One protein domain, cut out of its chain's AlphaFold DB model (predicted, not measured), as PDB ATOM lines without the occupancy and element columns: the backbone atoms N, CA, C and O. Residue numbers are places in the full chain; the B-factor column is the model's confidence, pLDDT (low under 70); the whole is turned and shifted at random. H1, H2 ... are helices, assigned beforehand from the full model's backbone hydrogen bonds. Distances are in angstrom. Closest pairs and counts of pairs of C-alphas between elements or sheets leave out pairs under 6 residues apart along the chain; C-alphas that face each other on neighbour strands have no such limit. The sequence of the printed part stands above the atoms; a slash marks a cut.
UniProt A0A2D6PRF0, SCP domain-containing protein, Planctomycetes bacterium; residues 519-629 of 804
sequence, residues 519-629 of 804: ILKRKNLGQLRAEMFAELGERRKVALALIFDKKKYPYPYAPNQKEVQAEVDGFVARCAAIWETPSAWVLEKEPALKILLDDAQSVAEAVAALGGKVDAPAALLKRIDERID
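Overview. This is residues 519 to 629 of the 804 residues of the protein "SCP domain-containing protein" of Planctomycetes bacterium (UniProt A0A2D6PRF0). Look first for a long helical hairpin, H1 beside H2, with H3, H4 and H5 grouped past H2's last residues; H5 packs on H3 and H4. The printed part has 111 residues, with five named helices in order H1 to H5 and no named strand. It is all helix and loose, with radius of gyration of the C-alphas 18.9 A and spans 58 by 36 by 20 A.

Along the chain. Find C-alpha 522 at (50.322, 30.990, -35.895); from there H1 runs 38.4 A to residue 548. H2 is residues 561 to 579, H3 582 to 589, H4 591 to 609; H5, from 617, ends at C-alpha 628, (48.153, 39.779, -32.406).

Arrangement. H1 touches H2 at a shallow tilt of 13 degrees, opposite ways; their closest C-alphas, Ala 543 and Phe 571, are 5.1 A apart. H5 touches H3, about perpendicular at 81 degrees; closest C-alphas Asp 625 and Ser 583, 5.6 A. Every O i to N i+4 pair is within hydrogen-bond range in H3, H4 and H5, 21 of 23 in H1, 14 of 15 in H2.

Size, cuts and confidence. The printed part has no cut; residues 549 to 560 make the long link. No printed residue is under 70 in pLDDT.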
ATOM      1  N   ILE A 519      43.408  33.371 -40.938       72.56
ATOM      2  CA  ILE A 519      44.182  34.593 -40.666       72.56
ATOM      3  C   ILE A 519      44.808  34.596 -39.258       72.56
ATOM      4  O   ILE A 519      45.901  35.120 -39.064       72.56
ATOM      5  N   LEU A 520      44.183  33.906 -38.295       76.31
ATOM      6  CA  LEU A 520      44.646  33.822 -36.907       76.31
ATOM      7  C   LEU A 520      45.631  32.668 -36.658       76.31
ATOM      8  O   LEU A 520      46.231  32.585 -35.579       76.31
ATOM      9  N   LYS A 521      45.846  31.759 -37.620       80.31
ATOM     10  CA  LYS A 521      46.805  30.647 -37.467       80.31
ATOM     11  C   LYS A 521      48.218  31.179 -37.232       80.31
ATOM     12  O   LYS A 521      48.659  32.097 -37.913       80.31
ATOM     13  N   ARG A 522      48.972  30.544 -36.319       73.19
ATOM     14  CA  ARG A 522      50.322  30.990 -35.895       73.19
ATOM     15  C   ARG A 522      51.252  31.336 -37.063       73.19
ATOM     16  O   ARG A 522      51.907  32.368 -37.022       73.19
ATOM     17  N   LYS A 523      51.260  30.506 -38.110       79.38
ATOM     18  CA  LYS A 523      52.082  30.707 -39.316       79.38
ATOM     19  C   LYS A 523      51.759  31.991 -40.097       79.38
ATOM     20  O   LYS A 523      52.636  32.516 -40.765       79.38
ATOM     21  N   ASN A 524      50.533  32.501 -39.985       83.31
ATOM     22  CA  ASN A 524      50.059  33.684 -40.704       83.31
ATOM     23  C   ASN A 524      50.122  34.961 -39.848       83.31
ATOM     24  O   ASN A 524      50.055  36.057 -40.394       83.31
ATOM     25  N   LEU A 525      50.314  34.852 -38.524       84.94
ATOM     26  CA  LEU A 525      50.358  36.012 -37.619       84.94
ATOM     27  C   LEU A 525      51.489  36.996 -37.951       84.94
ATOM     28  O   LEU A 525      51.356  38.188 -37.702       84.94
ATOM     29  N   GLY A 526      52.618  36.520 -38.486       86.31
ATOM     30  CA  GLY A 526      53.703  37.402 -38.929       86.31
ATOM     31  C   GLY A 526      53.271  38.304 -40.088       86.31
ATOM     32  O   GLY A 526      53.441  39.517 -40.016       86.31
ATOM     33  N   GLN A 527      52.650  37.708 -41.110       88.25
ATOM     34  CA  GLN A 527      52.124  38.431 -42.266       88.25
ATOM     35  C   GLN A 527      51.002  39.395 -41.862       88.25
ATOM     36  O   GLN A 527      51.070  40.571 -42.200       88.25
ATOM     37  N   LEU A 528      50.035  38.927 -41.065       89.56
ATOM     38  CA  LEU A 528      48.939  39.756 -40.560       89.56
ATOM     39  C   LEU A 528      49.464  41.003 -39.835       89.56
ATOM     40  O   LEU A 528      49.065  42.122 -40.142       89.56
ATOM     41  N   ARG A 529      50.413  40.830 -38.907       90.94
ATOM     42  CA  ARG A 529      51.025  41.959 -38.192       90.94
ATOM     43  C   ARG A 529      51.763  42.906 -39.132       90.94
ATOM     44  O   ARG A 529      51.714  44.114 -38.922       90.94
ATOM     45  N   ALA A 530      52.431  42.394 -40.167       89.88
ATOM     46  CA  ALA A 530      53.093  43.225 -41.169       89.88
ATOM     47  C   ALA A 530      52.093  44.080 -41.966       89.88
ATOM     48  O   ALA A 530      52.315  45.282 -42.111       89.88
ATOM     49  N   GLU A 531      50.979  43.494 -42.409       91.75
ATOM     50  CA  GLU A 531      49.895  44.199 -43.107       91.75
ATOM     51  C   GLU A 531      49.263  45.276 -42.214       91.75
ATOM     52  O   GLU A 531      49.170  46.441 -42.605       91.75
ATOM     53  N   MET A 532      48.923  44.926 -40.970       92.75
ATOM     54  CA  MET A 532      48.376  45.868 -39.989       92.75
ATOM     55  C   MET A 532      49.358  46.996 -39.660       92.75
ATOM     56  O   MET A 532      48.957  48.148 -39.500       92.75
ATOM     57  N   PHE A 533      50.657  46.697 -39.572       92.12
ATOM     58  CA  PHE A 533      51.686  47.705 -39.325       92.12
ATOM     59  C   PHE A 533      51.871  48.657 -40.512       92.12
ATOM     60  O   PHE A 533      52.098  49.850 -40.299       92.12
ATOM     61  N   ALA A 534      51.757  48.157 -41.747       92.31
ATOM     62  CA  ALA A 534      51.781  48.982 -42.954       92.31
ATOM     63  C   ALA A 534      50.577  49.938 -42.993       92.31
ATOM     64  O   ALA A 534      50.765  51.149 -43.118       92.31
ATOM     65  N   GLU A 535      49.368  49.420 -42.766       94.12
ATOM     66  CA  GLU A 535      48.135  50.216 -42.672       94.12
ATOM     67  C   GLU A 535      48.212  51.261 -41.546       94.12
ATOM     68  O   GLU A 535      47.897  52.436 -41.741       94.12
ATOM     69  N   LEU A 536      48.703  50.873 -40.364       94.19
ATOM     70  CA  LEU A 536      48.947  51.806 -39.264       94.19
ATOM     71  C   LEU A 536      49.935  52.910 -39.669       94.19
ATOM     72  O   LEU A 536      49.785  54.059 -39.255       94.19
ATOM     73  N   GLY A 537      50.937  52.585 -40.489       93.88
ATOM     74  CA  GLY A 537      51.859  53.548 -41.089       93.88
ATOM     75  C   GLY A 537      51.150  54.602 -41.939       93.88
ATOM     76  O   GLY A 537      51.412  55.793 -41.760       93.88
ATOM     77  N   GLU A 538      50.224  54.195 -42.807       96.38
ATOM     78  CA  GLU A 538      49.430  55.124 -43.620       96.38
ATOM     79  C   GLU A 538      48.509  55.991 -42.754       96.38
ATOM     80  O   GLU A 538      48.517  57.218 -42.877       96.38
ATOM     81  N   ARG A 539      47.806  55.397 -41.781       96.38
ATOM     82  CA  ARG A 539      46.946  56.149 -40.845       96.38
ATOM     83  C   ARG A 539      47.734  57.191 -40.048       96.38
ATOM     84  O   ARG A 539      47.286  58.332 -39.911       96.38
ATOM     85  N   ARG A 540      48.943  56.841 -39.592       96.81
ATOM     86  CA  ARG A 540      49.870  57.769 -38.922       96.81
ATOM     87  C   ARG A 540      50.256  58.934 -39.824       96.81
ATOM     88  O   ARG A 540      50.272  60.062 -39.342       96.81
ATOM     89  N   LYS A 541      50.579  58.694 -41.102       97.38
ATOM     90  CA  LYS A 541      50.951  59.771 -42.038       97.38
ATOM     91  C   LYS A 541      49.840  60.810 -42.140       97.38
ATOM     92  O   LYS A 541      50.125  61.998 -42.012       97.38
ATOM     93  N   VAL A 542      48.594  60.364 -42.301       97.31
ATOM     94  CA  VAL A 542      47.436  61.260 -42.410       97.31
ATOM     95  C   VAL A 542      47.217  62.043 -41.111       97.31
ATOM     96  O   VAL A 542      47.116  63.268 -41.145       97.31
ATOM     97  N   ALA A 543      47.238  61.367 -39.957       97.62
ATOM     98  CA  ALA A 543      47.083  62.022 -38.658       97.62
ATOM     99  C   ALA A 543      48.188  63.064 -38.396       97.62
ATOM    100  O   ALA A 543      47.917  64.200 -38.009       97.62
ATOM    101  N   LEU A 544      49.450  62.694 -38.639       97.69
ATOM    102  CA  LEU A 544      50.603  63.566 -38.428       97.69
ATOM    103  C   LEU A 544      50.599  64.764 -39.381       97.69
ATOM    104  O   LEU A 544      51.002  65.847 -38.961       97.69
ATOM    105  N   ALA A 545      50.137  64.595 -40.624       97.00
ATOM    106  CA  ALA A 545      50.024  65.696 -41.575       97.00
ATOM    107  C   ALA A 545      49.135  66.817 -41.018       97.00
ATOM    108  O   ALA A 545      49.559  67.968 -41.020       97.00
ATOM    109  N   LEU A 546      47.965  66.481 -40.458       95.88
ATOM    110  CA  LEU A 546      47.075  67.475 -39.849       95.88
ATOM    111  C   LEU A 546      47.641  68.044 -38.538       95.88
ATOM    112  O   LEU A 546      47.655  69.257 -38.354       95.88
ATOM    113  N   ILE A 547      48.170  67.198 -37.643       96.31
ATOM    114  CA  ILE A 547      48.711  67.646 -36.343       96.31
ATOM    115  C   ILE A 547      49.864  68.652 -36.526       96.31
ATOM    116  O   ILE A 547      49.993  69.625 -35.768       96.31
ATOM    117  N   PHE A 548      50.717  68.436 -37.532       96.38
ATOM    118  CA  PHE A 548      51.848  69.314 -37.836       96.38
ATOM    119  C   PHE A 548      51.515  70.470 -38.791       96.38
ATOM    120  O   PHE A 548      52.342  71.378 -38.928       96.38
ATOM    121  N   ASP A 549      50.319  70.505 -39.383       94.75
ATOM    122  CA  ASP A 549      49.858  71.626 -40.199       94.75
ATOM    123  C   ASP A 549      49.503  72.821 -39.302       94.75
ATOM    124  O   ASP A 549      48.420  72.927 -38.732       94.75
ATOM    125  N   LYS A 550      50.443  73.762 -39.178       92.88
ATOM    126  CA  LYS A 550      50.265  74.976 -38.368       92.88
ATOM    127  C   LYS A 550      49.217  75.939 -38.927       92.88
ATOM    128  O   LYS A 550      48.828  76.845 -38.198       92.88
ATOM    129  N   LYS A 551      48.806  75.794 -40.191       91.12
ATOM    130  CA  LYS A 551      47.750  76.621 -40.787       91.12
ATOM    131  C   LYS A 551      46.381  76.058 -40.429       91.12
ATOM    132  O   LYS A 551      45.514  76.814 -40.013       91.12
ATOM    133  N   LYS A 552      46.207  74.739 -40.560       90.81
ATOM    134  CA  LYS A 552      44.936  74.061 -40.257       90.81
ATOM    135  C   LYS A 552      44.713  73.850 -38.763       90.81
ATOM    136  O   LYS A 552      43.590  73.991 -38.305       90.81
ATOM    137  N   TYR A 553      45.772  73.575 -38.003       92.69
ATOM    138  CA  TYR A 553      45.724  73.328 -36.560       92.69
ATOM    139  C   TYR A 553      46.627  74.327 -35.798       92.69
ATOM    140  O   TYR A 553      47.667  73.951 -35.232       92.69
ATOM    141  N   PRO A 554      46.296  75.634 -35.831       89.38
ATOM    142  CA  PRO A 554      47.177  76.709 -35.384       89.38
ATOM    143  C   PRO A 554      47.334  76.791 -33.861       89.38
ATOM    144  O   PRO A 554      46.568  76.221 -33.083       89.38
ATOM    145  N   TYR A 555      48.380  77.505 -33.440       83.62
ATOM    146  CA  TYR A 555      48.563  78.003 -32.076       83.62
ATOM    147  C   TYR A 555      49.166  79.422 -32.143       83.62
ATOM    148  O   TYR A 555      50.200  79.556 -32.808       83.62
ATOM    149  N   PRO A 556      48.611  80.453 -31.467       81.75
ATOM    150  CA  PRO A 556      47.398  80.447 -30.633       81.75
ATOM    151  C   PRO A 556      46.138  79.984 -31.386       81.75
ATOM    152  O   PRO A 556      46.131  79.939 -32.613       81.75
ATOM    153  N   TYR A 557      45.111  79.555 -30.650       82.50
ATOM    154  CA  TYR A 557      43.943  78.876 -31.223       82.50
ATOM    155  C   TYR A 557      43.112  79.775 -32.146       82.50
ATOM    156  O   TYR A 557      42.879  80.943 -31.836       82.50
ATOM    157  N   ALA A 558      42.623  79.202 -33.248       80.44
ATOM    158  CA  ALA A 558      41.631  79.827 -34.122       80.44
ATOM    159  C   ALA A 558      40.193  79.537 -33.633       80.44
ATOM    160  O   ALA A 558      39.991  78.593 -32.866       80.44
ATOM    161  N   PRO A 559      39.171  80.298 -34.073       82.56
ATOM    162  CA  PRO A 559      37.780  80.069 -33.667       82.56
ATOM    163  C   PRO A 559      37.255  78.656 -33.969       82.56
ATOM    164  O   PRO A 559      36.486  78.114 -33.182       82.56
ATOM    165  N   ASN A 560      37.724  78.032 -35.054       83.12
ATOM    166  CA  ASN A 560      37.335  76.688 -35.499       83.12
ATOM    167  C   ASN A 560      38.172  75.548 -34.874       83.12
ATOM    168  O   ASN A 560      38.264  74.442 -35.412       83.12
ATOM    169  N   GLN A 561      38.861  75.812 -33.761       83.12
ATOM    170  CA  GLN A 561      39.773  74.848 -33.140       83.12
ATOM    171  C   GLN A 561      39.062  73.567 -32.682       83.12
ATOM    172  O   GLN A 561      39.685  72.506 -32.672       83.12
ATOM    173  N   LYS A 562      37.786  73.646 -32.279       86.69
ATOM    174  CA  LYS A 562      37.027  72.481 -31.795       86.69
ATOM    175  C   LYS A 562      36.734  71.496 -32.922       86.69
ATOM    176  O   LYS A 562      36.898  70.295 -32.730       86.69
ATOM    177  N   GLU A 563      36.352  72.004 -34.086       89.62
ATOM    178  CA  GLU A 563      36.060  71.211 -35.276       89.62
ATOM    179  C   GLU A 563      37.331  70.514 -35.770       89.62
ATOM    180  O   GLU A 563      37.336  69.301 -35.978       89.62
ATOM    181  N   VAL A 564      38.445  71.252 -35.860       91.75
ATOM    182  CA  VAL A 564      39.735  70.675 -36.267       91.75
ATOM    183  C   VAL A 564      40.254  69.675 -35.227       91.75
ATOM    184  O   VAL A 564      40.819  68.647 -35.595       91.75
ATOM    185  N   GLN A 565      40.051  69.924 -33.926       93.69
ATOM    186  CA  GLN A 565      40.400  68.956 -32.881       93.69
ATOM    187  C   GLN A 565      39.620  67.648 -33.046       93.69
ATOM    188  O   GLN A 565      40.228  66.586 -32.975       93.69
ATOM    189  N   ALA A 566      38.312  67.708 -33.310       94.56
ATOM    190  CA  ALA A 566      37.505  66.511 -33.536       94.56
ATOM    191  C   ALA A 566      37.991  65.714 -34.762       94.56
ATOM    192  O   ALA A 566      38.013  64.482 -34.743       94.56
ATOM    193  N   GLU A 567      38.442  66.408 -35.811       95.88
ATOM    194  CA  GLU A 567      39.058  65.776 -36.980       95.88
ATOM    195  C   GLU A 567      40.376  65.064 -36.614       95.88
ATOM    196  O   GLU A 567      40.572  63.892 -36.957       95.88
ATOM    197  N   VAL A 568      41.256  65.733 -35.853       96.19
ATOM    198  CA  VAL A 568      42.491  65.144 -35.302       96.19
ATOM    199  C   VAL A 568      42.175  63.908 -34.460       96.19
ATOM    200  O   VAL A 568      42.793  62.859 -34.668       96.19
ATOM    201  N   ASP A 569      41.200  63.995 -33.556       96.25
ATOM    202  CA  ASP A 569      40.782  62.893 -32.689       96.25
ATOM    203  C   ASP A 569      40.272  61.709 -33.518       96.25
ATOM    204  O   ASP A 569      40.641  60.566 -33.254       96.25
ATOM    205  N   GLY A 570      39.519  61.973 -34.590       96.94
ATOM    206  CA  GLY A 570      39.079  60.956 -35.541       96.94
ATOM    207  C   GLY A 570      40.241  60.242 -36.243       96.94
ATOM    208  O   GLY A 570      40.219  59.015 -36.384       96.94
ATOM    209  N   PHE A 571      41.276  60.968 -36.679       97.06
ATOM    210  CA  PHE A 571      42.474  60.355 -37.275       97.06
ATOM    211  C   PHE A 571      43.286  59.543 -36.255       97.06
ATOM    212  O   PHE A 571      43.749  58.440 -36.560       97.06
ATOM    213  N   VAL A 572      43.439  60.063 -35.035       96.50
ATOM    214  CA  VAL A 572      44.128  59.376 -33.934       96.50
ATOM    215  C   VAL A 572      43.371  58.110 -33.529       96.50
ATOM    216  O   VAL A 572      43.995  57.061 -33.375       96.50
ATOM    217  N   ALA A 573      42.040  58.160 -33.442       95.00
ATOM    218  CA  ALA A 573      41.195  57.008 -33.139       95.00
ATOM    219  C   ALA A 573      41.351  55.891 -34.180       95.00
ATOM    220  O   ALA A 573      41.424  54.719 -33.820       95.00
ATOM    221  N   ARG A 574      41.508  56.228 -35.469       94.12
ATOM    222  CA  ARG A 574      41.795  55.226 -36.512       94.12
ATOM    223  C   ARG A 574      43.158  54.557 -36.346       94.12
ATOM    224  O   ARG A 574      43.289  53.384 -36.697       94.12
ATOM    225  N   CYS A 575      44.157  55.266 -35.820       94.88
ATOM    226  CA  CYS A 575      45.439  54.663 -35.444       94.88
ATOM    227  C   CYS A 575      45.268  53.748 -34.222       94.88
ATOM    228  O   CYS A 575      45.717  52.602 -34.242       94.88
ATOM    229  N   ALA A 576      44.570  54.237 -33.192       93.19
ATOM    230  CA  ALA A 576      44.283  53.490 -31.973       93.19
ATOM    231  C   ALA A 576      43.489  52.205 -32.251       93.19
ATOM    232  O   ALA A 576      43.772  51.184 -31.643       93.19
ATOM    233  N   ALA A 577      42.575  52.204 -33.224       91.75
ATOM    234  CA  ALA A 577      41.798  51.020 -33.589       91.75
ATOM    235  C   ALA A 577      42.675  49.826 -34.010       91.75
ATOM    236  O   ALA A 577      42.340  48.691 -33.701       91.75
ATOM    237  N   ILE A 578      43.813  50.062 -34.673       92.50
ATOM    238  CA  ILE A 578      44.774  48.993 -35.006       92.50
ATOM    239  C   ILE A 578      45.696  48.692 -33.823       92.50
ATOM    240  O   ILE A 578      46.075  47.544 -33.603       92.50
ATOM    241  N   TRP A 579      46.098  49.729 -33.092       90.50
ATOM    242  CA  TRP A 579      47.096  49.626 -32.032       90.50
ATOM    243  C   TRP A 579      46.566  48.973 -30.748       90.50
ATOM    244  O   TRP A 579      47.255  48.160 -30.139       90.50
ATOM    245  N   GLU A 580      45.349  49.337 -30.348       89.69
ATOM    246  CA  GLU A 580      44.712  48.950 -29.088       89.69
ATOM    247  C   GLU A 580      43.733  47.787 -29.257       89.69
ATOM    248  O   GLU A 580      43.646  46.933 -28.379       89.69
ATOM    249  N   THR A 581      43.016  47.743 -30.383       90.88
ATOM    250  CA  THR A 581      41.952  46.761 -30.657       90.88
ATOM    251  C   THR A 581      42.139  46.095 -32.025       90.88
ATOM    252  O   THR A 581      41.261  46.201 -32.886       90.88
ATOM    253  N   PRO A 582      43.284  45.436 -32.284       90.94
ATOM    254  CA  PRO A 582      43.582  44.857 -33.593       90.94
ATOM    255  C   PRO A 582      42.513  43.869 -34.093       90.94
ATOM    256  O   PRO A 582      42.310  43.747 -35.300       90.94
ATOM    257  N   SER A 583      41.778  43.211 -33.197       89.38
ATOM    258  CA  SER A 583      40.621  42.376 -33.526       89.38
ATOM    259  C   SER A 583      39.550  43.133 -34.314       89.38
ATOM    260  O   SER A 583      39.009  42.570 -35.258       89.38
ATOM    261  N   ALA A 584      39.296  44.414 -34.025       88.31
ATOM    262  CA  ALA A 584      38.335  45.226 -34.773       88.31
ATOM    263  C   ALA A 584      38.728  45.354 -36.254       88.31
ATOM    264  O   ALA A 584      37.882  45.223 -37.137       88.31
ATOM    265  N   TRP A 585      40.023  45.535 -36.530       89.38
ATOM    266  CA  TRP A 585      40.544  45.551 -37.898       89.38
ATOM    267  C   TRP A 585      40.411  44.178 -38.571       89.38
ATOM    268  O   TRP A 585      40.029  44.094 -39.734       89.38
ATOM    269  N   VAL A 586      40.674  43.090 -37.838       87.25
ATOM    270  CA  VAL A 586      40.490  41.726 -38.364       87.25
ATOM    271  C   VAL A 586      39.029  41.473 -38.732       87.25
ATOM    272  O   VAL A 586      38.766  40.906 -39.786       87.25
ATOM    273  N   LEU A 587      38.076  41.924 -37.913       86.12
ATOM    274  CA  LEU A 587      36.643  41.772 -38.190       86.12
ATOM    275  C   LEU A 587      36.184  42.554 -39.419       86.12
ATOM    276  O   LEU A 587      35.320  42.076 -40.148       86.12
ATOM    277  N   GLU A 588      36.772  43.724 -39.673       85.12
ATOM    278  CA  GLU A 588      36.527  44.489 -40.900       85.12
ATOM    279  C   GLU A 588      36.974  43.708 -42.148       85.12
ATOM    280  O   GLU A 588      36.332  43.777 -43.196       85.12
ATOM    281  N   LYS A 589      38.065  42.939 -42.041       83.12
ATOM    282  CA  LYS A 589      38.617  42.138 -43.145       83.12
ATOM    283  C   LYS A 589      38.008  40.742 -43.271       83.12
ATOM    284  O   LYS A 589      38.103  40.152 -44.341       83.12
ATOM    285  N   GLU A 590      37.368  40.231 -42.221       83.94
ATOM    286  CA  GLU A 590      36.797  38.880 -42.162       83.94
ATOM    287  C   GLU A 590      35.323  38.908 -41.702       83.94
ATOM    288  O   GLU A 590      35.013  38.569 -40.553       83.94
ATOM    289  N   PRO A 591      34.368  39.253 -42.589       83.75
ATOM    290  CA  PRO A 591      32.944  39.335 -42.241       83.75
ATOM    291  C   PRO A 591      32.358  38.020 -41.707       83.75
ATOM    292  O   PRO A 591      31.486  38.027 -40.840       83.75
ATOM    293  N   ALA A 592      32.869  36.876 -42.176       82.12
ATOM    294  CA  ALA A 592      32.460  35.560 -41.688       82.12
ATOM    295  C   ALA A 592      32.773  35.373 -40.194       82.12
ATOM    296  O   ALA A 592      31.980  34.779 -39.465       82.12
ATOM    297  N   LEU A 593      33.898  35.922 -39.720       81.75
ATOM    298  CA  LEU A 593      34.255  35.898 -38.304       81.75
ATOM    299  C   LEU A 593      33.319  36.785 -37.474       81.75
ATOM    300  O   LEU A 593      32.985  36.439 -36.342       81.75
ATOM    301  N   LYS A 594      32.867  37.906 -38.043       84.56
ATOM    302  CA  LYS A 594      31.895  38.777 -37.386       84.56
ATOM    303  C   LYS A 594      30.555  38.070 -37.157       84.56
ATOM    304  O   LYS A 594      30.085  38.063 -36.026       84.56
ATOM    305  N   ILE A 595      29.993  37.427 -38.184       85.44
ATOM    306  CA  ILE A 595      28.735  36.655 -38.074       85.44
ATOM    307  C   ILE A 595      28.841  35.602 -36.966       85.44
ATOM    308  O   ILE A 595      27.950  35.429 -36.141       85.44
ATOM    309  N   LEU A 596      29.981  34.923 -36.943       83.62
ATOM    310  CA  LEU A 596      30.337  33.919 -35.959       83.62
ATOM    311  C   LEU A 596      30.338  34.485 -34.522       83.62
ATOM    312  O   LEU A 596      29.744  33.890 -33.625       83.62
ATOM    313  N   LEU A 597      30.972  35.634 -34.291       85.88
ATOM    314  CA  LEU A 597      30.992  36.279 -32.972       85.88
ATOM    315  C   LEU A 597      29.621  36.793 -32.532       85.88
ATOM    316  O   LEU A 597      29.297  36.677 -31.352       85.88
ATOM    317  N   ASP A 598      28.833  37.328 -33.462       86.69
ATOM    318  CA  ASP A 598      27.475  37.796 -33.181       86.69
ATOM    319  C   ASP A 598      26.577  36.607 -32.757       86.69
ATOM    320  O   ASP A 598      25.841  36.702 -31.773       86.69
ATOM    321  N   ASP A 599      26.714  35.438 -33.402       87.75
ATOM    322  CA  ASP A 599      26.054  34.197 -32.960       87.75
ATOM    323  C   ASP A 599      26.515  33.781 -31.559       87.75
ATOM    324  O   ASP A 599      25.686  33.550 -30.680       87.75
ATOM    325  N   ALA A 600      27.826  33.761 -31.305       87.62
ATOM    326  CA  ALA A 600      28.366  33.424 -29.990       87.62
ATOM    327  C   ALA A 600      27.881  34.377 -28.882       87.62
ATOM    328  O   ALA A 600      27.679  33.936 -27.749       87.62
ATOM    329  N   GLN A 601      27.662  35.659 -29.197       88.62
ATOM    330  CA  GLN A 601      27.084  36.639 -28.275       88.62
ATOM    331  C   GLN A 601      25.643  36.281 -27.930       88.62
ATOM    332  O   GLN A 601      25.318  36.173 -26.748       88.62
ATOM    333  N   SER A 602      24.819  35.995 -28.941       89.88
ATOM    334  CA  SER A 602      23.427  35.580 -28.725       89.88
ATOM    335  C   SER A 602      23.323  34.308 -27.871       89.88
ATOM    336  O   SER A 602      22.477  34.206 -26.982       89.88
ATOM    337  N   VAL A 603      24.231  33.348 -28.079       90.38
ATOM    338  CA  VAL A 603      24.281  32.099 -27.311       90.38
ATOM    339  C   VAL A 603      24.734  32.362 -25.874       90.38
ATOM    340  O   VAL A 603      24.160  31.802 -24.941       90.38
ATOM    341  N   ALA A 604      25.736  33.221 -25.667       89.44
ATOM    342  CA  ALA A 604      26.222  33.564 -24.331       89.44
ATOM    343  C   ALA A 604      25.146  34.268 -23.489       89.44
ATOM    344  O   ALA A 604      24.986  33.948 -22.311       89.44
ATOM    345  N   GLU A 605      24.375  35.169 -24.098       90.44
ATOM    346  CA  GLU A 605      23.225  35.825 -23.465       90.44
ATOM    347  C   GLU A 605      22.142  34.815 -23.078       90.44
ATOM    348  O   GLU A 605      21.628  34.852 -21.959       90.44
ATOM    349  N   ALA A 606      21.850  33.851 -23.953       91.00
ATOM    350  CA  ALA A 606      20.877  32.802 -23.669       91.00
ATOM    351  C   ALA A 606      21.324  31.856 -22.545       91.00
ATOM    352  O   ALA A 606      20.517  31.494 -21.692       91.00
ATOM    353  N   VAL A 607      22.609  31.491 -22.493       90.88
ATOM    354  CA  VAL A 607      23.163  30.707 -21.376       90.88
ATOM    355  C   VAL A 607      23.086  31.495 -20.067       90.88
ATOM    356  O   VAL A 607      22.730  30.922 -19.038       90.88
ATOM    357  N   ALA A 608      23.381  32.797 -20.095       89.81
ATOM    358  CA  ALA A 608      23.286  33.656 -18.918       89.81
ATOM    359  C   ALA A 608      21.840  33.792 -18.414       89.81
ATOM    360  O   ALA A 608      21.615  33.749 -17.206       89.81
ATOM    361  N   ALA A 609      20.859  33.881 -19.319       90.06
ATOM    362  CA  ALA A 609      19.436  33.893 -18.972       90.06
ATOM    363  C   ALA A 609      18.979  32.599 -18.270       90.06
ATOM    364  O   ALA A 609      18.064  32.635 -17.454       90.06
ATOM    365  N   LEU A 610      19.653  31.475 -18.537       89.62
ATOM    366  CA  LEU A 610      19.447  30.189 -17.855       89.62
ATOM    367  C   LEU A 610      20.279  30.048 -16.561       89.62
ATOM    368  O   LEU A 610      20.318  28.980 -15.962       89.62
ATOM    369  N   GLY A 611      20.985  31.100 -16.127       88.88
ATOM    370  CA  GLY A 611      21.855  31.075 -14.943       88.88
ATOM    371  C   GLY A 611      23.216  30.396 -15.162       88.88
ATOM    372  O   GLY A 611      23.990  30.226 -14.216       88.88
ATOM    373  N   GLY A 612      23.533  30.017 -16.402       85.38
ATOM    374  CA  GLY A 612      24.815  29.436 -16.781       85.38
ATOM    375  C   GLY A 612      25.927  30.471 -16.945       85.38
ATOM    376  O   GLY A 612      25.698  31.675 -17.036       85.38
ATOM    377  N   LYS A 613      27.174  29.989 -17.011       84.56
ATOM    378  CA  LYS A 613      28.354  30.824 -17.269       84.56
ATOM    379  C   LYS A 613      29.200  30.228 -18.382       84.56
ATOM    380  O   LYS A 613      29.615  29.076 -18.307       84.56
ATOM    381  N   VAL A 614      29.488  31.053 -19.376       82.44
ATOM    382  CA  VAL A 614      30.327  30.751 -20.538       82.44
ATOM    383  C   VAL A 614      31.197  31.965 -20.842       82.44
ATOM    384  O   VAL A 614      30.881  33.080 -20.424       82.44
ATOM    385  N   ASP A 615      32.309  31.757 -21.545       73.12
ATOM    386  CA  ASP A 615      33.173  32.869 -21.946       73.12
ATOM    387  C   ASP A 615      32.411  33.802 -22.890       73.12
ATOM    388  O   ASP A 615      32.003  33.392 -23.978       73.12
ATOM    389  N   ALA A 616      32.255  35.061 -22.486       73.75
ATOM    390  CA  ALA A 616      31.665  36.079 -23.342       73.75
ATOM    391  C   ALA A 616      32.559  36.328 -24.577       73.75
ATOM    392  O   ALA A 616      33.790  36.333 -24.450       73.75
ATOM    393  N   PRO A 617      31.985  36.629 -25.753       76.88
ATOM    394  CA  PRO A 617      32.734  37.024 -26.951       76.88
ATOM    395  C   PRO A 617      33.752  38.145 -26.723       76.88
ATOM    396  O   PRO A 617      34.817  38.141 -27.333       76.88
ATOM    397  N   ALA A 618      33.499  39.059 -25.784       78.00
ATOM    398  CA  ALA A 618      34.470  40.077 -25.384       78.00
ATOM    399  C   ALA A 618      35.789  39.478 -24.847       78.00
ATOM    400  O   ALA A 618      36.874  39.953 -25.183       78.00
ATOM    401  N   ALA A 619      35.721  38.403 -24.053       79.56
ATOM    402  CA  ALA A 619      36.911  37.703 -23.565       79.56
ATOM    403  C   ALA A 619      37.666  37.014 -24.710       79.56
ATOM    404  O   ALA A 619      38.893  36.918 -24.694       79.56
ATOM    405  N   LEU A 620      36.938  36.563 -25.729       75.38
ATOM    406  CA  LEU A 620      37.511  35.950 -26.914       75.38
ATOM    407  C   LEU A 620      38.224  36.967 -27.813       75.38
ATOM    408  O   LEU A 620      39.347  36.710 -28.242       75.38
ATOM    409  N   LEU A 621      37.611  38.131 -28.044       83.56
ATOM    410  CA  LEU A 621      38.228  39.249 -28.762       83.56
ATOM    411  C   LEU A 621      39.508  39.707 -28.070       83.56
ATOM    412  O   LEU A 621      40.540  39.831 -28.722       83.56
ATOM    413  N   LYS A 622      39.482  39.812 -26.738       85.44
ATOM    414  CA  LYS A 622      40.676  40.125 -25.952       85.44
ATOM    415  C   LYS A 622      41.807  39.118 -26.187       85.44
ATOM    416  O   LYS A 622      42.952  39.519 -26.358       85.44
ATOM    417  N   ARG A 623      41.504  37.816 -26.266       82.38
ATOM    418  CA  ARG A 623      42.507  36.782 -26.592       82.38
ATOM    419  C   ARG A 623      43.065  36.933 -28.008       82.38
ATOM    420  O   ARG A 623      44.232  36.621 -28.233       82.38
ATOM    421  N   ILE A 624      42.249  37.373 -28.968       83.88
ATOM    422  CA  ILE A 624      42.716  37.698 -30.324       83.88
ATOM    423  C   ILE A 624      43.654  38.908 -30.263       83.88
ATOM    424  O   ILE A 624      44.746  38.846 -30.826       83.88
ATOM    425  N   ASP A 625      43.274  39.956 -29.530       89.12
ATOM    426  CA  ASP A 625      44.086  41.161 -29.362       89.12
ATOM    427  C   ASP A 625      45.442  40.858 -28.721       89.12
ATOM    428  O   ASP A 625      46.472  41.275 -29.240       89.12
ATOM    429  N   GLU A 626      45.460  40.058 -27.652       86.56
ATOM    430  CA  GLU A 626      46.678  39.597 -26.971       86.56
ATOM    431  C   GLU A 626      47.555  38.707 -27.863       86.56
ATOM    432  O   GLU A 626      48.776  38.678 -27.723       86.56
ATOM    433  N   ARG A 627      46.950  37.959 -28.790       85.31
ATOM    434  CA  ARG A 627      47.672  37.078 -29.715       85.31
ATOM    435  C   ARG A 627      48.285  37.838 -30.889       85.31
ATOM    436  O   ARG A 627      49.329  37.421 -31.391       85.31
ATOM    437  N   ILE A 628      47.628  38.901 -31.355       87.81
ATOM    438  CA  ILE A 628      48.153  39.779 -32.406       87.81
ATOM    439  C   ILE A 628      49.176  40.748 -31.806       87.81
ATOM    440  O   ILE A 628      50.252  40.895 -32.367       87.81
ATOM    441  N   ASP A 629      48.865  41.371 -30.670       85.50
ATOM    442  CA  ASP A 629      49.729  42.278 -29.908       85.50
ATOM    443  C   ASP A 629      50.549  43.239 -30.786       85.50
ATOM    444  O   ASP A 629      51.761  43.097 -30.988       85.50
TER     445      ASP A 629